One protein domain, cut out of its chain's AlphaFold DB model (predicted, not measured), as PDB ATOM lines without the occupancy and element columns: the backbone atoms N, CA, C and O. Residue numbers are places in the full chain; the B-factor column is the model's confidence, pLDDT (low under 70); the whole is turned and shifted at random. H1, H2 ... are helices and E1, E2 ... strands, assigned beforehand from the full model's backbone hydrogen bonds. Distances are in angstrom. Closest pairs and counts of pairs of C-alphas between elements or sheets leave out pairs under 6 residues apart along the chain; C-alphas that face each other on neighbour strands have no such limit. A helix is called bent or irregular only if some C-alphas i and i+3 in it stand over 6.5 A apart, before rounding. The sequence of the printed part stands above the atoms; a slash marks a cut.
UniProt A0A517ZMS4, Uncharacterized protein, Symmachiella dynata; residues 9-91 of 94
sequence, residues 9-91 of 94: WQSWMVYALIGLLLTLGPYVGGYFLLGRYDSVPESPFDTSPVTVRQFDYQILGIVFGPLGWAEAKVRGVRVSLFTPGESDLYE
ATOM      1  N   TRP A   9     -22.369  24.141 -33.535       74.62
ATOM      2  CA  TRP A   9     -23.550  23.341 -33.895       74.62
ATOM      3  C   TRP A   9     -23.582  21.932 -33.283       74.62
ATOM      4  O   TRP A   9     -24.645  21.452 -32.902       74.62
ATOM      5  N   GLN A  10     -22.430  21.275 -33.154       78.50
ATOM      6  CA  GLN A  10     -22.319  19.957 -32.532       78.50
ATOM      7  C   GLN A  10     -22.656  20.031 -31.038       78.50
ATOM      8  O   GLN A  10     -23.343  19.153 -30.524       78.50
ATOM      9  N   SER A  11     -22.267  21.113 -30.354       83.56
ATOM     10  CA  SER A  11     -22.670  21.355 -28.964       83.56
ATOM     11  C   SER A  11     -24.182  21.561 -28.838       83.56
ATOM     12  O   SER A  11     -24.792  21.009 -27.928       83.56
ATOM     13  N   TRP A  12     -24.816  22.282 -29.771       88.88
ATOM     14  CA  TRP A  12     -26.277  22.445 -29.781       88.88
ATOM     15  C   TRP A  12     -27.020  21.126 -29.967       88.88
ATOM     16  O   TRP A  12     -27.994  20.880 -29.262       88.88
ATOM     17  N   MET A  13     -26.544  20.257 -30.860       89.12
ATOM     18  CA  MET A  13     -27.118  18.918 -31.025       89.12
ATOM     19  C   MET A  13     -27.006  18.093 -29.743       89.12
ATOM     20  O   MET A  13     -27.967  17.432 -29.358       89.12
ATOM     21  N   VAL A  14     -25.859  18.157 -29.061       90.50
ATOM     22  CA  VAL A  14     -25.652  17.450 -27.790       90.50
ATOM     23  C   VAL A  14     -26.604  17.974 -26.716       90.50
ATOM     24  O   VAL A  14     -27.269  17.178 -26.061       90.50
ATOM     25  N   TYR A  15     -26.740  19.293 -26.563       92.38
ATOM     26  CA  TYR A  15     -27.672  19.863 -25.586       92.38
ATOM     27  C   TYR A  15     -29.133  19.551 -25.910       92.38
ATOM     28  O   TYR A  15     -29.896  19.232 -25.000       92.38
ATOM     29  N   ALA A  16     -29.516  19.583 -27.188       92.88
ATOM     30  CA  ALA A  16     -30.853  19.195 -27.618       92.88
ATOM     31  C   ALA A  16     -31.137  17.722 -27.296       92.88
ATOM     32  O   ALA A  16     -32.189  17.411 -26.744       92.88
ATOM     33  N   LEU A  17     -30.185  16.825 -27.570       94.88
ATOM     34  CA  LEU A  17     -30.310  15.404 -27.249       94.88
ATOM     35  C   LEU A  17     -30.429  15.178 -25.737       94.88
ATOM     36  O   LEU A  17     -31.285  14.418 -25.296       94.88
ATOM     37  N   ILE A  18     -29.602  15.855 -24.936       94.62
ATOM     38  CA  ILE A  18     -29.660  15.758 -23.474       94.62
ATOM     39  C   ILE A  18     -31.015  16.259 -22.965       94.62
ATOM     40  O   ILE A  18     -31.660  15.565 -22.186       94.62
ATOM     41  N   GLY A  19     -31.478  17.421 -23.431       94.25
ATOM     42  CA  GLY A  19     -32.787  17.961 -23.059       94.25
ATOM     43  C   GLY A  19     -33.935  17.026 -23.442       94.25
ATOM     44  O   GLY A  19     -34.849  16.803 -22.648       94.25
ATOM     45  N   LEU A  20     -33.855  16.413 -24.624       94.75
ATOM     46  CA  LEU A  20     -34.813  15.410 -25.076       94.75
ATOM     47  C   LEU A  20     -34.817  14.182 -24.154       94.75
ATOM     48  O   LEU A  20     -35.873  13.766 -23.693       94.75
ATOM     49  N   LEU A  21     -33.651  13.623 -23.828       94.25
ATOM     50  CA  LEU A  21     -33.544  12.447 -22.956       94.25
ATOM     51  C   LEU A  21     -34.028  12.737 -21.530       94.25
ATOM     52  O   LEU A  21     -34.713  11.908 -20.934       94.25
ATOM     53  N   LEU A  22     -33.718  13.923 -21.002       94.31
ATOM     54  CA  LEU A  22     -34.149  14.361 -19.673       94.31
ATOM     55  C   LEU A  22     -35.652  14.644 -19.582       94.31
ATOM     56  O   LEU A  22     -36.176  14.712 -18.476       94.31
ATOM     57  N   THR A  23     -36.352  14.805 -20.705       93.19
ATOM     58  CA  THR A  23     -37.806  15.026 -20.724       93.19
ATOM     59  C   THR A  23     -38.562  13.748 -21.068       93.19
ATOM     60  O   THR A  23     -39.445  13.333 -20.318       93.19
ATOM     61  N   LEU A  24     -38.173  13.061 -22.145       94.31
ATOM     62  CA  LEU A  24     -38.795  11.803 -22.562       94.31
ATOM     63  C   LEU A  24     -38.532  10.659 -21.588       94.31
ATOM     64  O   LEU A  24     -39.439   9.875 -21.331       94.31
ATOM     65  N   GLY A  25     -37.320  10.559 -21.037       93.75
ATOM     66  CA  GLY A  25     -36.955   9.488 -20.111       93.75
ATOM     67  C   GLY A  25     -37.870   9.454 -18.887       93.75
ATOM     68  O   GLY A  25     -38.508   8.429 -18.651       93.75
ATOM     69  N   PRO A  26     -38.009  10.563 -18.137       94.75
ATOM     70  CA  PRO A  26     -38.940  10.634 -17.016       94.75
ATOM     71  C   PRO A  26     -40.406  10.486 -17.416       94.75
ATOM     72  O   PRO A  26     -41.165   9.891 -16.660       94.75
ATOM     73  N   TYR A  27     -40.815  10.980 -18.589       94.56
ATOM     74  CA  TYR A  27     -42.190  10.820 -19.063       94.56
ATOM     75  C   TYR A  27     -42.537   9.344 -19.314       94.56
ATOM     76  O   TYR A  27     -43.485   8.813 -18.737       94.56
ATOM     77  N   VAL A  28     -41.715   8.643 -20.099       94.94
ATOM     78  CA  VAL A  28     -41.894   7.213 -20.394       94.94
ATOM     79  C   VAL A  28     -41.668   6.361 -19.142       94.94
ATOM     80  O   VAL A  28     -42.421   5.433 -18.873       94.94
ATOM     81  N   GLY A  29     -40.657   6.682 -18.335       94.56
ATOM     82  CA  GLY A  29     -40.387   5.992 -17.076       94.56
ATOM     83  C   GLY A  29     -41.525   6.157 -16.068       94.56
ATOM     84  O   GLY A  29     -41.932   5.184 -15.443       94.56
ATOM     85  N   GLY A  30     -42.087   7.362 -15.955       94.44
ATOM     86  CA  GLY A  30     -43.220   7.666 -15.085       94.44
ATOM     87  C   GLY A  30     -44.453   6.838 -15.429       94.44
ATOM     88  O   GLY A  30     -45.092   6.312 -14.525       94.44
ATOM     89  N   TYR A  31     -44.728   6.626 -16.716       94.56
ATOM     90  CA  TYR A  31     -45.804   5.741 -17.160       94.56
ATOM     91  C   TYR A  31     -45.670   4.319 -16.605       94.56
ATOM     92  O   TYR A  31     -46.621   3.771 -16.050       94.56
ATOM     93  N   PHE A  32     -44.473   3.733 -16.706       92.25
ATOM     94  CA  PHE A  32     -44.227   2.366 -16.248       92.25
ATOM     95  C   PHE A  32     -44.104   2.238 -14.728       92.25
ATOM     96  O   PHE A  32     -44.455   1.193 -14.188       92.25
ATOM     97  N   LEU A  33     -43.596   3.268 -14.048       93.25
ATOM     98  CA  LEU A  33     -43.392   3.261 -12.597       93.25
ATOM     99  C   LEU A  33     -44.666   3.600 -11.818       93.25
ATOM    100  O   LEU A  33     -44.882   3.048 -10.744       93.25
ATOM    101  N   LEU A  34     -45.488   4.516 -12.335       91.44
ATOM    102  CA  LEU A  34     -46.706   4.983 -11.664       91.44
ATOM    103  C   LEU A  34     -47.949   4.193 -12.087       91.44
ATOM    104  O   LEU A  34     -48.927   4.170 -11.344       91.44
ATOM    105  N   GLY A  35     -47.926   3.564 -13.264       85.62
ATOM    106  CA  GLY A  35     -49.018   2.733 -13.758       85.62
ATOM    107  C   GLY A  35     -48.849   1.290 -13.308       85.62
ATOM    108  O   GLY A  35     -48.047   0.556 -13.900       85.62
ATOM    109  N   ARG A  36     -49.625   0.859 -12.305       85.69
ATOM    110  CA  ARG A  36     -49.647  -0.551 -11.885       85.69
ATOM    111  C   ARG A  36     -50.080  -1.404 -13.065       85.69
ATOM    112  O   ARG A  36     -51.086  -1.106 -13.703       85.69
ATOM    113  N   TYR A  37     -49.275  -2.411 -13.375       83.81
ATOM    114  CA  TYR A  37     -49.514  -3.305 -14.496       83.81
ATOM    115  C   TYR A  37     -50.279  -4.527 -14.019       83.81
ATOM    116  O   TYR A  37     -49.738  -5.301 -13.232       83.81
ATOM    117  N   ASP A  38     -51.470  -4.722 -14.566       76.62
ATOM    118  CA  ASP A  38     -52.205  -5.972 -14.453       76.62
ATOM    119  C   ASP A  38     -52.548  -6.470 -15.858       76.62
ATOM    120  O   ASP A  38     -52.975  -5.716 -16.729       76.62
ATOM    121  N   SER A  39     -52.342  -7.758 -16.112       66.31
ATOM    122  CA  SER A  39     -52.840  -8.415 -17.321       66.31
ATOM    123  C   SER A  39     -54.037  -9.258 -16.922       66.31
ATOM    124  O   SER A  39     -53.868 -10.304 -16.289       66.31
ATOM    125  N   VAL A  40     -55.239  -8.801 -17.259       64.56
ATOM    126  CA  VAL A  40     -56.469  -9.518 -16.917       64.56
ATOM    127  C   VAL A  40     -56.981 -10.214 -18.179       64.56
ATOM    128  O   VAL A  40     -57.136  -9.553 -19.209       64.56
ATOM    129  N   PRO A  41     -57.231 -11.536 -18.149       59.16
ATOM    130  CA  PRO A  41     -57.996 -12.175 -19.209       59.16
ATOM    131  C   PRO A  41     -59.413 -11.595 -19.176       59.16
ATOM    132  O   PRO A  41     -60.116 -11.705 -18.174       59.16
ATOM    133  N   GLU A  42     -59.809 -10.929 -20.255       57.03
ATOM    134  CA  GLU A  42     -61.030 -10.115 -20.327       57.03
ATOM    135  C   GLU A  42     -62.315 -10.946 -20.184       57.03
ATOM    136  O   GLU A  42     -63.364 -10.432 -19.803       57.03
ATOM    137  N   SER A  43     -62.235 -12.252 -20.443       54.19
ATOM    138  CA  SER A  43     -63.313 -13.218 -20.257       54.19
ATOM    139  C   SER A  43     -62.763 -14.637 -20.449       54.19
ATOM    140  O   SER A  43     -61.820 -14.816 -21.220       54.19
ATOM    141  N   PRO A  44     -63.365 -15.685 -19.856       59.25
ATOM    142  CA  PRO A  44     -63.085 -17.071 -20.246       59.25
ATOM    143  C   PRO A  44     -63.406 -17.382 -21.725       59.25
ATOM    144  O   PRO A  44     -63.043 -18.453 -22.206       59.25
ATOM    145  N   PHE A  45     -64.068 -16.467 -22.447       57.09
ATOM    146  CA  PHE A  45     -64.452 -16.606 -23.856       57.09
ATOM    147  C   PHE A  45     -63.769 -15.608 -24.808       57.09
ATOM    148  O   PHE A  45     -63.938 -15.744 -26.017       57.09
ATOM    149  N   ASP A  46     -63.013 -14.627 -24.298       57.59
ATOM    150  CA  ASP A  46     -62.275 -13.661 -25.123       57.59
ATOM    151  C   ASP A  46     -60.772 -13.921 -24.967       57.59
ATOM    152  O   ASP A  46     -60.178 -13.705 -23.912       57.59
ATOM    153  N   THR A  47     -60.158 -14.471 -26.014       58.69
ATOM    154  CA  THR A  47     -58.742 -14.872 -26.025       58.69
ATOM    155  C   THR A  47     -57.773 -13.704 -26.178       58.69
ATOM    156  O   THR A  47     -56.561 -13.923 -26.166       58.69
ATOM    157  N   SER A  48     -58.265 -12.475 -26.347       65.44
ATOM    158  CA  SER A  48     -57.404 -11.314 -26.567       65.44
ATOM    159  C   SER A  48     -57.026 -10.686 -25.221       65.44
ATOM    160  O   SER A  48     -57.893 -10.132 -24.547       65.44
ATOM    161  N   PRO A  49     -55.756 -10.758 -24.788       72.00
ATOM    162  CA  PRO A  49     -55.353 -10.218 -23.495       72.00
ATOM    163  C   PRO A  49     -55.536  -8.695 -23.463       72.00
ATOM    164  O   PRO A  49     -55.102  -8.002 -24.384       72.00
ATOM    165  N   VAL A  50     -56.122  -8.165 -22.385       82.75
ATOM    166  CA  VAL A  50     -56.132  -6.721 -22.112       82.75
ATOM    167  C   VAL A  50     -54.999  -6.408 -21.154       82.75
ATOM    168  O   VAL A  50     -54.874  -6.995 -20.078       82.75
ATOM    169  N   THR A  51     -54.160  -5.463 -21.553       89.00
ATOM    170  CA  THR A  51     -53.179  -4.860 -20.659       89.00
ATOM    171  C   THR A  51     -53.848  -3.732 -19.893       89.00
ATOM    172  O   THR A  51     -54.342  -2.782 -20.491       89.00
ATOM    173  N   VAL A  52     -53.845  -3.819 -18.571       90.38
ATOM    174  CA  VAL A  52     -54.403  -2.802 -17.689       90.38
ATOM    175  C   VAL A  52     -53.271  -2.017 -17.039       90.38
ATOM    176  O   VAL A  52     -52.302  -2.579 -16.526       90.38
ATOM    177  N   ARG A  53     -53.406  -0.692 -17.065       92.44
ATOM    178  CA  ARG A  53     -52.563   0.250 -16.331       92.44
ATOM    179  C   ARG A  53     -53.438   1.038 -15.383       92.44
ATOM    180  O   ARG A  53     -54.265   1.827 -15.824       92.44
ATOM    181  N   GLN A  54     -53.248   0.841 -14.090       93.00
ATOM    182  CA  GLN A  54     -53.986   1.591 -13.087       93.00
ATOM    183  C   GLN A  54     -53.140   2.745 -12.552       93.00
ATOM    184  O   GLN A  54     -52.020   2.531 -12.085       93.00
ATOM    185  N   PHE A  55     -53.698   3.952 -12.585       93.12
ATOM    186  CA  PHE A  55     -53.127   5.134 -11.953       93.12
ATOM    187  C   PHE A  55     -53.997   5.599 -10.791       93.12
ATOM    188  O   PHE A  55     -55.222   5.637 -10.886       93.12
ATOM    189  N   ASP A  56     -53.349   6.028  -9.711       91.94
ATOM    190  CA  ASP A  56     -54.032   6.469  -8.490       91.94
ATOM    191  C   ASP A  56     -54.694   7.858  -8.635       91.94
ATOM    192  O   ASP A  56     -55.525   8.240  -7.814       91.94
ATOM    193  N   TYR A  57     -54.362   8.617  -9.686       92.19
ATOM    194  CA  TYR A  57     -54.863   9.976  -9.917       92.19
ATOM    195  C   TYR A  57     -55.339  10.160 -11.363       92.19
ATOM    196  O   TYR A  57     -54.626   9.798 -12.298       92.19
ATOM    197  N   GLN A  58     -56.493  10.811 -11.554       91.56
ATOM    198  CA  GLN A  58     -57.075  11.092 -12.882       91.56
ATOM    199  C   GLN A  58     -56.110  11.829 -13.816       91.56
ATOM    200  O   GLN A  58     -55.975  11.482 -14.986       91.56
ATOM    201  N   ILE A  59     -55.367  12.805 -13.283       93.44
ATOM    202  CA  ILE A  59     -54.418  13.588 -14.080       93.44
ATOM    203  C   ILE A  59     -53.334  12.720 -14.734       93.44
ATOM    204  O   ILE A  59     -52.855  13.054 -15.813       93.44
ATOM    205  N   LEU A  60     -52.965  11.591 -14.120       92.56
ATOM    206  CA  LEU A  60     -51.975  10.678 -14.690       92.56
ATOM    207  C   LEU A  60     -52.531   9.935 -15.909       92.56
ATOM    208  O   LEU A  60     -51.785   9.738 -16.862       92.56
ATOM    209  N   GLY A  61     -53.827   9.597 -15.923       91.31
ATOM    210  CA  GLY A  61     -54.484   9.037 -17.110       91.31
ATOM    211  C   GLY A  61     -54.433  10.007 -18.287       91.31
ATOM    212  O   GLY A  61     -53.985   9.637 -19.365       91.31
ATOM    213  N   ILE A  62     -54.746  11.283 -18.044       93.06
ATOM    214  CA  ILE A  62     -54.685  12.333 -19.074       93.06
ATOM    215  C   ILE A  62     -53.251  12.511 -19.597       93.06
ATOM    216  O   ILE A  62     -53.017  12.532 -20.805       93.06
ATOM    217  N   VAL A  63     -52.274  12.631 -18.691       94.69
ATOM    218  CA  VAL A  63     -50.864  12.857 -19.049       94.69
ATOM    219  C   VAL A  63     -50.283  11.671 -19.817       94.69
ATOM    220  O   VAL A  63     -49.495  11.868 -20.745       94.69
ATOM    221  N   PHE A  64     -50.663  10.445 -19.460       96.19
ATOM    222  CA  PHE A  64     -50.119   9.227 -20.052       96.19
ATOM    223  C   PHE A  64     -50.998   8.566 -21.119       96.19
ATOM    224  O   PHE A  64     -50.571   7.575 -21.710       96.19
ATOM    225  N   GLY A  65     -52.162   9.130 -21.441       94.75
ATOM    226  CA  GLY A  65     -53.040   8.658 -22.516       94.75
ATOM    227  C   GLY A  65     -52.312   8.371 -23.836       94.75
ATOM    228  O   GLY A  65     -52.455   7.272 -24.380       94.75
ATOM    229  N   PRO A  66     -51.432   9.272 -24.326       96.25
ATOM    230  CA  PRO A  66     -50.646   9.013 -25.532       96.25
ATOM    231  C   PRO A  66     -49.768   7.755 -25.449       96.25
ATOM    232  O   PRO A  66     -49.577   7.070 -26.454       96.25
ATOM    233  N   LEU A  67     -49.245   7.423 -24.263       96.25
ATOM    234  CA  LEU A  67     -48.445   6.216 -24.046       96.25
ATOM    235  C   LEU A  67     -49.311   4.958 -23.951       96.25
ATOM    236  O   LEU A  67     -48.881   3.921 -24.443       96.25
ATOM    237  N   GLY A  68     -50.530   5.050 -23.412       94.50
ATOM    238  CA  GLY A  68     -51.515   3.963 -23.475       94.50
ATOM    239  C   GLY A  68     -51.893   3.612 -24.913       94.50
ATOM    240  O   GLY A  68     -51.846   2.444 -25.304       94.50
ATOM    241  N   TRP A  69     -52.158   4.632 -25.737       95.56
ATOM    242  CA  TRP A  69     -52.388   4.461 -27.173       95.56
ATOM    243  C   TRP A  69     -51.182   3.820 -27.869       95.56
ATOM    244  O   TRP A  69     -51.336   2.839 -28.599       95.56
ATOM    245  N   ALA A  70     -49.972   4.329 -27.615       95.31
ATOM    246  CA  ALA A  70     -48.755   3.784 -28.208       95.31
ATOM    247  C   ALA A  70     -48.496   2.335 -27.764       95.31
ATOM    248  O   ALA A  70     -48.144   1.497 -28.593       95.31
ATOM    249  N   GLU A  71     -48.705   2.009 -26.483       93.81
ATOM    250  CA  GLU A  71     -48.563   0.648 -25.959       93.81
ATOM    251  C   GLU A  71     -49.532  -0.315 -26.660       93.81
ATOM    252  O   GLU A  71     -49.108  -1.410 -27.034       93.81
ATOM    253  N   ALA A  72     -50.775   0.105 -26.934       93.50
ATOM    254  CA  ALA A  72     -51.749  -0.713 -27.659       93.50
ATOM    255  C   ALA A  72     -51.285  -1.043 -29.084       93.50
ATOM    256  O   ALA A  72     -51.340  -2.202 -29.504       93.50
ATOM    257  N   LYS A  73     -50.751  -0.052 -29.816       94.31
ATOM    258  CA  LYS A  73     -50.224  -0.264 -31.177       94.31
ATOM    259  C   LYS A  73     -48.986  -1.149 -31.187       94.31
ATOM    260  O   LYS A  73     -48.887  -2.063 -31.998       94.31
ATOM    261  N   VAL A  74     -48.037  -0.875 -30.292       92.81
ATOM    262  CA  VAL A  74     -46.742  -1.570 -30.260       92.81
ATOM    263  C   VAL A  74     -46.901  -3.019 -29.814       92.81
ATOM    264  O   VAL A  74     -46.252  -3.902 -30.368       92.81
ATOM    265  N   ARG A  75     -47.760  -3.284 -28.823       88.88
ATOM    266  CA  ARG A  75     -47.998  -4.644 -28.324       88.88
ATOM    267  C   ARG A  75     -49.015  -5.426 -29.153       88.88
ATOM    268  O   ARG A  75     -49.045  -6.646 -29.040       88.88
ATOM    269  N   GLY A  76     -49.851  -4.752 -29.944       89.50
ATOM    270  CA  GLY A  76     -50.930  -5.396 -30.696       89.50
ATOM    271  C   GLY A  76     -52.044  -5.951 -29.803       89.50
ATOM    272  O   GLY A  76     -52.712  -6.908 -30.179       89.50
ATOM    273  N   VAL A  77     -52.231  -5.374 -28.613       89.62
ATOM    274  CA  VAL A  77     -53.257  -5.777 -27.641       89.62
ATOM    275  C   VAL A  77     -54.070  -4.567 -27.206       89.62
ATOM    276  O   VAL A  77     -53.618  -3.429 -27.336       89.62
ATOM    277  N   ARG A  78     -55.264  -4.804 -26.659       90.88
ATOM    278  CA  ARG A  78     -56.042  -3.746 -26.008       90.88
ATOM    279  C   ARG A  78     -55.297  -3.259 -24.766       90.88
ATOM    280  O   ARG A  78     -54.809  -4.070 -23.976       90.88
ATOM    281  N   VAL A  79     -55.219  -1.944 -24.591       92.62
ATOM    282  CA  VAL A  79     -54.664  -1.320 -23.385       92.62
ATOM    283  C   VAL A  79     -55.746  -0.482 -22.736       92.62
ATOM    284  O   VAL A  79     -56.312   0.390 -23.386       92.62
ATOM    285  N   SER A  80     -56.018  -0.725 -21.459       93.00
ATOM    286  CA  SER A  80     -56.926   0.099 -20.674       93.00
ATOM    287  C   SER A  80     -56.159   0.868 -19.605       93.00
ATOM    288  O   SER A  80     -55.450   0.266 -18.795       93.00
ATOM    289  N   LEU A  81     -56.294   2.194 -19.606       94.31
ATOM    290  CA  LEU A  81     -55.808   3.047 -18.528       94.31
ATOM    291  C   LEU A  81     -56.959   3.293 -17.556       94.31
ATOM    292  O   LEU A  81     -57.912   3.998 -17.877       94.31
ATOM    293  N   PHE A  82     -56.868   2.719 -16.364       92.56
ATOM    294  CA  PHE A  82     -57.823   2.956 -15.293       92.56
ATOM    295  C   PHE A  82     -57.347   4.090 -14.400       92.56
ATOM    296  O   PHE A  82     -56.222   4.081 -13.896       92.56
ATOM    297  N   THR A  83     -58.244   5.029 -14.145       91.75
ATOM    298  CA  THR A  83     -58.073   6.068 -13.133       91.75
ATOM    299  C   THR A  83     -59.306   6.113 -12.227       91.75
ATOM    300  O   THR A  83     -60.306   5.443 -12.502       91.75
ATOM    301  N   PRO A  84     -59.282   6.846 -11.100       90.31
ATOM    302  CA  PRO A  84     -60.449   6.930 -10.233       90.31
ATOM    303  C   PRO A  84     -61.666   7.489 -10.985       90.31
ATOM    304  O   PRO A  84     -61.699   8.664 -11.335       90.31
ATOM    305  N   GLY A  85     -62.679   6.649 -11.203       86.19
ATOM    306  CA  GLY A  85     -63.946   7.034 -11.833       86.19
ATOM    307  C   GLY A  85     -63.960   7.046 -13.365       86.19
ATOM    308  O   GLY A  85     -65.016   7.322 -13.925       86.19
ATOM    309  N   GLU A  86     -62.851   6.724 -14.037       90.25
ATOM    310  CA  GLU A  86     -62.758   6.742 -15.502       90.25
ATOM    311  C   GLU A  86     -61.822   5.645 -16.026       90.25
ATOM    312  O   GLU A  86     -60.868   5.234 -15.358       90.25
ATOM    313  N   SER A  87     -62.099   5.163 -17.237       90.06
ATOM    314  CA  SER A  87     -61.246   4.210 -17.936       90.06
ATOM    315  C   SER A  87     -61.145   4.572 -19.410       90.06
ATOM    316  O   SER A  87     -62.161   4.576 -20.108       90.06
ATOM    317  N   ASP A  88     -59.927   4.788 -19.888       92.31
ATOM    318  CA  ASP A  88     -59.648   4.948 -21.310       92.31
ATOM    319  C   ASP A  88     -59.263   3.595 -21.901       92.31
ATOM    320  O   ASP A  88     -58.397   2.901 -21.366       92.31
ATOM    321  N   LEU A  89     -59.900   3.205 -23.006       93.00
ATOM    322  CA  LEU A  89     -59.584   1.975 -23.726       93.00
ATOM    323  C   LEU A  89     -58.969   2.309 -25.084       93.00
ATOM    324  O   LEU A  89     -59.561   3.020 -25.894       93.00
ATOM    325  N   TYR A  90     -57.795   1.743 -25.343       93.38
ATOM    326  CA  TYR A  90     -57.068   1.887 -26.593       93.38
ATOM    327  C   TYR A  90     -57.006   0.556 -27.333       93.38
ATOM    328  O   TYR A  90     -56.522  -0.453 -26.810       93.38
ATOM    329  N   GLU A  91     -57.471   0.569 -28.580       92.56
ATOM    330  CA  GLU A  91     -57.441  -0.590 -29.466       92.56
ATOM    331  C   GLU A  91     -56.140  -0.656 -30.284       92.56
ATOM    332  O   GLU A  91     -55.538   0.380 -30.594       92.56
TER     333      GLU A  91
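Overview. This is residues 9 to 91 of the 94 residues of an uncharacterized protein of Symmachiella dynata (UniProt A0A517ZMS4). What shape do these atoms make? A small, strongly twisted sheet of four strands has one kinked helix, H2, packed on one face and the other face bare, while a long helix, H1, sticks out from this body as an arm with its residues 9 to 26. What is the make-up? The printed part has 83 residues with two named helices and four named strands, in the order H1 E1 E2 H2 E3 E4, and its class is mixed, helices and strands. The sheet is mixed, in the order E1 E2 E3 E4. How compact is it? The whole is loose, with a radius of gyration of the C-alphas of 15.8 A and spans of 58 by 26 by 16 A, the arm making much of the length.

Along the chain. Where are the strands? E1 is residues 36 to 40, 12.3 A long; E2 is residues 50 to 54, 12.5 A; E3 is residues 78 to 83, 16.3 A; E4 is residues 86 to 90, 13.4 A, ending at C-alpha 90 (-57.068, 1.887, -26.593). Where are the helices? H1 is residues 9 to 34, 37.0 A from C-alpha 9 at (-23.550, 23.341, -33.895) to C-alpha 34 at (-46.706, 4.983, -11.664). H2 is residues 58 to 75, 23.8 A; it has a kink of 54 degrees near residue 65 and is irregular, with C-alphas 63 and 66 7.5 A apart.

Arrangement. How do the strands pair? The inner strands E2 and E3 are parallel at 20 degrees, with N 53 and O 80 at 2.8 A. The hairpin E1 and E2 is antiparallel at 152 degrees, with N 52 and O 38 at 2.8 A; the hairpin E3 and E4 is antiparallel at 162 degrees, with N 81 and O 88 at 2.8 A. Where is H2? It is on the sheet at a height over the sheet of 8.2 A, over E3 and E4, along the strands at 10 degrees to E3 on the local plane, in two layers, a helix on one face of a sheet; its closest C-alphas to E3 are those of Gln 58 and Thr 83, 5.1 A. E2, H2 and E3 form a strand-helix-strand unit, two parallel neighbour strands with a helix between, with a right-handed crossover. And H1? With residues 28 to 31 alone it only just touches H2, with 3 pairs of C-alphas within 8 A, the closest those of Tyr 31 and Phe 64 at 6.3 A, about perpendicular at 79 degrees. O i to N i+4 pairs are within hydrogen-bond range for 21 of 22 in H1 and 12 of 14 in H2.

Size, cuts and confidence. How large is it? The two C-alphas farthest apart are those of Trp 9 and Pro 44, 58.2 A. Is it continuous and sure? The printed part has no cut and no long link. Mean pLDDT of the printed part is 87.5, and residues 39 to 48 are under 70.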